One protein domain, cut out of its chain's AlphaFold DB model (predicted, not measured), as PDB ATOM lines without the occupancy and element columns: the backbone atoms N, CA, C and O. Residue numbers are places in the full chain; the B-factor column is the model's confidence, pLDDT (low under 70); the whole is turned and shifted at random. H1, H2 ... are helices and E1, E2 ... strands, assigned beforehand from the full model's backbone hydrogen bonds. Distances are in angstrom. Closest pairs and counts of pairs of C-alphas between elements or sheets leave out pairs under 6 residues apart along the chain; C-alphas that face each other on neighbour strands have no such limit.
ATOM      1  N   ALA A   3     118.988 137.662  59.382       96.00
ATOM      2  CA  ALA A   3     119.377 138.852  60.142       96.00
ATOM      3  C   ALA A   3     119.866 138.495  61.552       96.00
ATOM      4  O   ALA A   3     119.468 137.471  62.109       96.00
ATOM      5  N   ILE A   4     120.707 139.359  62.117       97.81
ATOM      6  CA  ILE A   4     121.261 139.248  63.468       97.81
ATOM      7  C   ILE A   4     121.192 140.610  64.160       97.81
ATOM      8  O   ILE A   4     121.465 141.628  63.525       97.81
ATOM      9  N   ASP A   5     120.825 140.619  65.438       97.88
ATOM     10  CA  ASP A   5     120.833 141.811  66.290       97.88
ATOM     11  C   ASP A   5     121.221 141.427  67.725       97.88
ATOM     12  O   ASP A   5     120.940 140.313  68.173       97.88
ATOM     13  N   ILE A   6     121.877 142.342  68.440       97.31
ATOM     14  CA  ILE A   6     122.299 142.123  69.826       97.31
ATOM     15  C   ILE A   6     121.138 142.306  70.812       97.31
ATOM     16  O   ILE A   6     121.174 141.720  71.890       97.31
ATOM     17  N   ASP A   7     120.111 143.087  70.453       97.38
ATOM     18  CA  ASP A   7     118.914 143.298  71.264       97.38
ATOM     19  C   ASP A   7     117.828 142.253  70.922       97.38
ATOM     20  O   ASP A   7     117.234 142.292  69.834       97.38
ATOM     21  N   PRO A   8     117.469 141.355  71.861       97.06
ATOM     22  CA  PRO A   8     116.376 140.407  71.664       97.06
ATOM     23  C   PRO A   8     115.046 141.085  71.317       97.06
ATOM     24  O   PRO A   8     114.232 140.527  70.583       97.06
ATOM     25  N   ARG A   9     114.788 142.304  71.810       97.75
ATOM     26  CA  ARG A   9     113.551 143.037  71.511       97.75
ATOM     27  C   ARG A   9     113.456 143.398  70.031       97.75
ATOM     28  O   ARG A   9     112.370 143.285  69.459       97.75
ATOM     29  N   ALA A  10     114.563 143.797  69.405       97.56
ATOM     30  CA  ALA A  10     114.611 144.066  67.971       97.56
ATOM     31  C   ALA A  10     114.280 142.801  67.162       97.56
ATOM     32  O   ALA A  10     113.448 142.854  66.252       97.56
ATOM     33  N   ILE A  11     114.833 141.650  67.565       97.94
ATOM     34  CA  ILE A  11     114.528 140.347  66.956       97.94
ATOM     35  C   ILE A  11     113.044 139.995  67.080       97.94
ATOM     36  O   ILE A  11     112.425 139.624  66.082       97.94
ATOM     37  N   HIS A  12     112.432 140.171  68.254       97.38
ATOM     38  CA  HIS A  12     111.004 139.894  68.431       97.38
ATOM     39  C   HIS A  12     110.111 140.822  67.593       97.38
ATOM     40  O   HIS A  12     109.146 140.361  66.982       97.38
ATOM     41  N   MET A  13     110.432 142.120  67.507       98.00
ATOM     42  CA  MET A  13     109.693 143.044  66.637       98.00
ATOM     43  C   MET A  13     109.796 142.618  65.168       98.00
ATOM     44  O   MET A  13     108.779 142.539  64.480       98.00
ATOM     45  N   ALA A  14     110.998 142.275  64.696       97.00
ATOM     46  CA  ALA A  14     111.211 141.790  63.336       97.00
ATOM     47  C   ALA A  14     110.470 140.467  63.069       97.00
ATOM     48  O   ALA A  14     109.843 140.314  62.021       97.00
ATOM     49  N   TYR A  15     110.479 139.537  64.028       96.44
ATOM     50  CA  TYR A  15     109.755 138.268  63.944       96.44
ATOM     51  C   TYR A  15     108.259 138.487  63.708       96.44
ATOM     52  O   TYR A  15     107.679 137.879  62.804       96.44
ATOM     53  N   ILE A  16     107.641 139.393  64.471       96.19
ATOM     54  CA  ILE A  16     106.222 139.740  64.321       96.19
ATOM     55  C   ILE A  16     105.957 140.339  62.933       96.19
ATOM     56  O   ILE A  16     105.043 139.891  62.238       96.19
ATOM     57  N   GLN A  17     106.778 141.294  62.489       96.19
ATOM     58  CA  GLN A  17     106.610 141.939  61.179       96.19
ATOM     59  C   GLN A  17     106.735 140.940  60.021       96.19
ATOM     60  O   GLN A  17     105.879 140.897  59.137       96.19
ATOM     61  N   PHE A  18     107.758 140.080  60.036       95.06
ATOM     62  CA  PHE A  18     107.931 139.066  58.993       95.06
ATOM     63  C   PHE A  18     106.837 138.002  59.015       95.06
ATOM     64  O   PHE A  18     106.439 137.525  57.952       95.06
ATOM     65  N   SER A  19     106.314 137.672  60.197       92.44
ATOM     66  CA  SER A  19     105.171 136.768  60.327       92.44
ATOM     67  C   SER A  19     103.929 137.344  59.643       92.44
ATOM     68  O   SER A  19     103.313 136.649  58.837       92.44
ATOM     69  N   PHE A  20     103.599 138.617  59.889       94.50
ATOM     70  CA  PHE A  20     102.432 139.264  59.276       94.50
ATOM     71  C   PHE A  20     102.571 139.493  57.773       94.50
ATOM     72  O   PHE A  20     101.595 139.368  57.040       94.50
ATOM     73  N   LEU A  21     103.782 139.782  57.302       94.50
ATOM     74  CA  LEU A  21     104.060 139.930  55.872       94.50
ATOM     75  C   LEU A  21     104.208 138.586  55.147       94.50
ATOM     76  O   LEU A  21     104.422 138.566  53.937       94.50
ATOM     77  N   HIS A  22     104.124 137.465  55.870       88.56
ATOM     78  CA  HIS A  22     104.342 136.124  55.335       88.56
ATOM     79  C   HIS A  22     105.715 135.981  54.632       88.56
ATOM     80  O   HIS A  22     105.878 135.293  53.619       88.56
ATOM     81  N   ILE A  23     106.740 136.632  55.187       90.00
ATOM     82  CA  ILE A  23     108.109 136.608  54.668       90.00
ATOM     83  C   ILE A  23     108.909 135.516  55.387       90.00
ATOM     84  O   ILE A  23     108.955 135.440  56.612       90.00
ATOM     85  N   SER A  24     109.587 134.668  54.611       90.31
ATOM     86  CA  SER A  24     110.499 133.646  55.137       90.31
ATOM     87  C   SER A  24     111.800 134.278  55.664       90.31
ATOM     88  O   SER A  24     112.597 134.830  54.891       90.31
ATOM     89  N   ALA A  25     112.035 134.175  56.977       93.25
ATOM     90  CA  ALA A  25     113.179 134.775  57.665       93.25
ATOM     91  C   ALA A  25     113.799 133.862  58.743       93.25
ATOM     92  O   ALA A  25     113.082 133.145  59.440       93.25
ATOM     93  N   HIS A  26     115.128 133.941  58.881       95.69
ATOM     94  CA  HIS A  26     115.931 133.381  59.972       95.69
ATOM     95  C   HIS A  26     116.584 134.536  60.737       95.69
ATOM     96  O   HIS A  26     117.403 135.270  60.189       95.69
ATOM     97  N   LEU A  27     116.174 134.729  61.980       96.94
ATOM     98  CA  LEU A  27     116.612 135.811  62.851       96.94
ATOM     99  C   LEU A  27     117.478 135.238  63.972       96.94
ATOM    100  O   LEU A  27     117.205 134.137  64.447       96.94
ATOM    101  N   MET A  28     118.518 135.956  64.384       98.06
ATOM    102  CA  MET A  28     119.446 135.498  65.420       98.06
ATOM    103  C   MET A  28     119.677 136.591  66.455       98.06
ATOM    104  O   MET A  28     119.934 137.738  66.093       98.06
ATOM    105  N   VAL A  29     119.619 136.233  67.734       98.25
ATOM    106  CA  VAL A  29     120.080 137.110  68.814       98.25
ATOM    107  C   VAL A  29     121.576 136.878  68.977       98.25
ATOM    108  O   VAL A  29     121.993 135.746  69.227       98.25
ATOM    109  N   GLY A  30     122.396 137.913  68.814       97.19
ATOM    110  CA  GLY A  30     123.845 137.762  68.882       97.19
ATOM    111  C   GLY A  30     124.634 139.013  68.515       97.19
ATOM    112  O   GLY A  30     124.109 139.980  67.969       97.19
ATOM    113  N   ASN A  31     125.934 138.990  68.801       96.94
ATOM    114  CA  ASN A  31     126.837 140.074  68.440       96.94
ATOM    115  C   ASN A  31     127.462 139.791  67.069       96.94
ATOM    116  O   ASN A  31     128.406 139.010  66.942       96.94
ATOM    117  N   ALA A  32     126.965 140.503  66.058       95.94
ATOM    118  CA  ALA A  32     127.394 140.370  64.670       95.94
ATOM    119  C   ALA A  32     128.892 140.643  64.426       95.94
ATOM    120  O   ALA A  32     129.442 140.110  63.466       95.94
ATOM    121  N   LEU A  33     129.558 141.446  65.268       96.81
ATOM    122  CA  LEU A  33     130.994 141.738  65.137       96.81
ATOM    123  C   LEU A  33     131.858 140.587  65.658       96.81
ATOM    124  O   LEU A  33     132.876 140.259  65.059       96.81
ATOM    125  N   SER A  34     131.452 139.982  66.776       96.44
ATOM    126  CA  SER A  34     132.152 138.832  67.369       96.44
ATOM    127  C   SER A  34     131.785 137.491  66.722       96.44
ATOM    128  O   SER A  34     132.544 136.534  66.821       96.44
ATOM    129  N   GLY A  35     130.614 137.411  66.081       93.88
ATOM    130  CA  GLY A  35     130.040 136.170  65.563       93.88
ATOM    131  C   GLY A  35     129.330 135.307  66.612       93.88
ATOM    132  O   GLY A  35     128.800 134.256  66.260       93.88
ATOM    133  N   GLU A  36     129.284 135.726  67.878       96.00
ATOM    134  CA  GLU A  36     128.568 134.998  68.926       96.00
ATOM    135  C   GLU A  36     127.054 135.058  68.714       96.00
ATOM    136  O   GLU A  36     126.467 136.138  68.591       96.00
ATOM    137  N   ILE A  37     126.420 133.886  68.719       97.19
ATOM    138  CA  ILE A  37     124.972 133.723  68.596       97.19
ATOM    139  C   ILE A  37     124.452 133.054  69.861       97.19
ATOM    140  O   ILE A  37     124.980 132.036  70.303       97.19
ATOM    141  N   GLN A  38     123.409 133.644  70.426       96.75
ATOM    142  CA  GLN A  38     122.760 133.187  71.647       96.75
ATOM    143  C   GLN A  38     121.476 132.419  71.334       96.75
ATOM    144  O   GLN A  38     121.188 131.429  71.999       96.75
ATOM    145  N   ASP A  39     120.711 132.857  70.326       95.94
ATOM    146  CA  ASP A  39     119.412 132.256  70.015       95.94
ATOM    147  C   ASP A  39     119.015 132.397  68.535       95.94
ATOM    148  O   ASP A  39     119.481 133.303  67.836       95.94
ATOM    149  N   HIS A  40     118.124 131.519  68.063       96.00
ATOM    150  CA  HIS A  40     117.644 131.457  66.682       96.00
ATOM    151  C   HIS A  40     116.114 131.434  66.592       96.00
ATOM    152  O   HIS A  40     115.444 130.579  67.163       96.00
ATOM    153  N   TRP A  41     115.566 132.313  65.756       94.69
ATOM    154  CA  TRP A  41     114.132 132.501  65.559       94.69
ATOM    155  C   TRP A  41     113.770 132.381  64.079       94.69
ATOM    156  O   TRP A  41     114.227 133.158  63.238       94.69
ATOM    157  N   PHE A  42     112.922 131.413  63.741       92.88
ATOM    158  CA  PHE A  42     112.482 131.170  62.366       92.88
ATOM    159  C   PHE A  42     111.048 131.648  62.176       92.88
ATOM    160  O   PHE A  42     110.139 131.134  62.824       92.88
ATOM    161  N   ALA A  43     110.829 132.601  61.265       91.56
ATOM    162  CA  ALA A  43     109.483 133.098  60.980       91.56
ATOM    163  C   ALA A  43     108.565 131.955  60.488       91.56
ATOM    164  O   ALA A  43     109.032 131.074  59.761       91.56
ATOM    165  N   PRO A  44     107.253 131.967  60.778       82.62
ATOM    166  CA  PRO A  44     106.343 130.877  60.414       82.62
ATOM    167  C   PRO A  44     106.346 130.550  58.918       82.62
ATOM    168  O   PRO A  44     106.374 129.382  58.543       82.62
ATOM    169  N   ALA A  45     106.416 131.563  58.047       80.69
ATOM    170  CA  ALA A  45     106.524 131.372  56.598       80.69
ATOM    171  C   ALA A  45     107.822 130.652  56.167       80.69
ATOM    172  O   ALA A  45     107.857 130.010  55.116       80.69
ATOM    173  N   HIS A  46     108.888 130.730  56.972       74.31
ATOM    174  CA  HIS A  46     110.119 129.963  56.770       74.31
ATOM    175  C   HIS A  46     109.874 128.463  56.963       74.31
ATOM    176  O   HIS A  46     110.297 127.653  56.139       74.31
ATOM    177  N   ILE A  47     109.125 128.105  58.007       71.75
ATOM    178  CA  ILE A  47     108.819 126.716  58.366       71.75
ATOM    179  C   ILE A  47     107.725 126.153  57.446       71.75
ATOM    180  O   ILE A  47     107.919 125.126  56.797       71.75
ATOM    181  N   LEU A  48     106.597 126.860  57.327       69.00
ATOM    182  CA  LEU A  48     105.420 126.446  56.552       69.00
ATOM    183  C   LEU A  48     105.677 126.413  55.042       69.00
ATOM    184  O   LEU A  48     105.103 125.591  54.335       69.00
ATOM    185  N   GLY A  49     106.583 127.254  54.538       65.06
ATOM    186  CA  GLY A  49     107.016 127.222  53.139       65.06
ATOM    187  C   GLY A  49     107.911 126.030  52.783       65.06
ATOM    188  O   GLY A  49     108.421 125.970  51.662       65.06
ATOM    189  N   GLY A  50     108.168 125.118  53.729       65.19
ATOM    190  CA  GLY A  50     108.993 123.933  53.513       65.19
ATOM    191  C   GLY A  50     110.441 124.265  53.154       65.19
ATOM    192  O   GLY A  50     111.091 123.480  52.464       65.19
ATOM    193  N   TRP A  51     110.966 125.424  53.572       64.25
ATOM    194  CA  TRP A  51     112.316 125.855  53.191       64.25
ATOM    195  C   TRP A  51     113.384 124.861  53.644       64.25
ATOM    196  O   TRP A  51     114.294 124.572  52.874       64.25
ATOM    197  N   THR A  52     113.219 124.245  54.816       67.00
ATOM    198  CA  THR A  52     114.082 123.157  55.298       67.00
ATOM    199  C   THR A  52     114.132 121.992  54.306       67.00
ATOM    200  O   THR A  52     115.212 121.529  53.940       67.00
ATOM    201  N   ALA A  53     112.976 121.568  53.784       65.00
ATOM    202  CA  ALA A  53     112.894 120.514  52.775       65.00
ATOM    203  C   ALA A  53     113.484 120.960  51.425       65.00
ATOM    204  O   ALA A  53     114.161 120.182  50.757       65.00
ATOM    205  N   ARG A  54     113.295 122.228  51.033       66.12
ATOM    206  CA  ARG A  54     113.890 122.791  49.808       66.12
ATOM    207  C   ARG A  54     115.417 122.845  49.879       66.12
ATOM    208  O   ARG A  54     116.070 122.540  48.883       66.12
ATOM    209  N   PHE A  55     115.988 123.200  51.031       66.38
ATOM    210  CA  PHE A  55     117.436 123.168  51.246       66.38
ATOM    211  C   PHE A  55     117.973 121.734  51.237       66.38
ATOM    212  O   PHE A  55     118.954 121.472  50.544       66.38
ATOM    213  N   ALA A  56     117.296 120.792  51.903       72.06
ATOM    214  CA  ALA A  56     117.664 119.375  51.867       72.06
ATOM    215  C   ALA A  56     117.645 118.810  50.434       72.06
ATOM    216  O   ALA A  56     118.600 118.164  50.002       72.06
ATOM    217  N   LEU A  57     116.607 119.130  49.655       74.50
ATOM    218  CA  LEU A  57     116.490 118.717  48.257       74.50
ATOM    219  C   LEU A  57     117.588 119.337  47.377       74.50
ATOM    220  O   LEU A  57     118.176 118.654  46.542       74.50
ATOM    221  N   ARG A  58     117.899 120.625  47.571       74.25
ATOM    222  CA  ARG A  58     118.979 121.324  46.853       74.25
ATOM    223  C   ARG A  58     120.345 120.692  47.128       74.25
ATOM    224  O   ARG A  58     121.111 120.516  46.185       74.25
ATOM    225  N   LEU A  59     120.635 120.355  48.387       72.88
ATOM    226  CA  LEU A  59     121.875 119.685  48.786       72.88
ATOM    227  C   LEU A  59     121.965 118.280  48.187       72.88
ATOM    228  O   LEU A  59     122.987 117.932  47.606       72.88
ATOM    229  N   TRP A  60     120.880 117.507  48.240       64.94
ATOM    230  CA  TRP A  60     120.839 116.165  47.661       64.94
ATOM    231  C   TRP A  60     121.052 116.172  46.139       64.94
ATOM    232  O   TRP A  60     121.867 115.413  45.621       64.94
ATOM    233  N   ILE A  61     120.404 117.089  45.413       71.06
ATOM    234  CA  ILE A  61     120.624 117.260  43.966       71.06
ATOM    235  C   ILE A  61     122.065 117.710  43.671       71.06
ATOM    236  O   ILE A  61     122.652 117.279  42.679       71.06
ATOM    237  N   GLY A  62     122.646 118.563  44.520       68.25
ATOM    238  CA  GLY A  62     124.049 118.970  44.418       68.25
ATOM    239  C   GLY A  62     125.020 117.800  44.588       68.25
ATOM    240  O   GLY A  62     125.989 117.716  43.848       68.25
ATOM    241  N   VAL A  63     124.718 116.858  45.485       70.44
ATOM    242  CA  VAL A  63     125.491 115.616  45.666       70.44
ATOM    243  C   VAL A  63     125.379 114.687  44.449       70.44
ATOM    244  O   VAL A  63     126.356 114.046  44.080       70.44
ATOM    245  N   GLN A  64     124.215 114.626  43.791       63.62
ATOM    246  CA  GLN A  64     124.017 113.797  42.589       63.62
ATOM    247  C   GLN A  64     124.701 114.370  41.336       63.62
ATOM    248  O   GLN A  64     125.055 113.626  40.422       63.62
ATOM    249  N   LYS A  65     124.916 115.689  41.275       61.50
ATOM    250  CA  LYS A  65     125.751 116.323  40.247       61.50
ATOM    251  C   LYS A  65     127.208 116.335  40.711       61.50
ATOM    252  O   LYS A  65     127.707 117.359  41.166       61.50
TER     253      LYS A  65
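AT A GLANCE: This is residues 3 to 65 of the 68 residues of the protein "Putative type I restriction-modification system methyltransferase subunit" of Sphingobium sp. ba1 (UniProt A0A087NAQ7). A small sheet of three strands, E1, E2 and E3, has helix H1 over one face and its other face bare, and H3 sticks out as a free arm with residues 52 to 65. The short helix H2 lies between the end of E3 and this arm, which makes much of the length. The printed part has 63 residues with three named helices and three named strands in the order E1, H1, E2, E3, H2, H3; the sheet is mixed, in the order E1, E2, E3, and the class is mixed, helices and strands. The whole is loose, with a radius of gyration of the C-alphas of 14.0 A, and flat, spanning 41 by 30 by 12 A.

HOW THE PARTS SIT: E1, residues 3 to 5, is an edge strand and the parallel neighbour of E2, residues 26 to 31, at 33 degrees; N 3 and O 26 are 3.0 A apart and N 28 and O 3 are 2.9 A apart, both within hydrogen-bond range. H1, residues 8 to 20, is on the sheet at a height over the sheet of 8.7 A, two layers with the helix on one face. It lies over E2 and runs along the strands, at 11 degrees to E2 on the local plane; it is only just not over E1, on which 2 of its C-alphas fall. The closest C-alphas of H1 and E2 are those of Pro 8 and Val 29, 5.7 A apart. E1, H1 and E2 form a strand-helix-strand unit, two parallel neighbour strands with a helix between them, and its crossover is right-handed. E3, residues 36 to 42, is the other edge strand and forms a hairpin with E2, antiparallel at 160 degrees; N 27 and O 41 are 2.8 A apart, within hydrogen-bond range. H2, residues 44 to 48, is not on the sheet and is close but not clearly touching H1, the closest C-alphas being those of Ser 19 and Pro 44, 6.0 A apart. H3, residues 51 to 64, is not on the sheet, is apart from H1, and meets H2 only through their link. In H1, H2 and H3 every O i to N i+4 pair is within hydrogen-bond range.

IN THESE COORDINATES: E1 begins at C-alpha 3, (119.377, 138.852, 60.142), and is 7.0 A long from first to last C-alpha. H1 is 18.7 A long, E2 15.3 A, E3 17.8 A and H2 5.9 A. E3 ends at C-alpha 42, (112.482, 131.170, 62.366). H3, 19.9 A long, ends at C-alpha 64, (124.017, 113.797, 42.589).

THE WHOLE: The two C-alphas farthest apart are those of Arg 9 and Lys 65, 42.9 A. Without the free residues 52 to 65, the body spans 31 by 20 by 12 A. The printed part has no cut, and its five links between named elements are tight. The mean pLDDT of the printed part is 86.6; residues 48 to 55, 60, 62 and 64 to 65 are under 70.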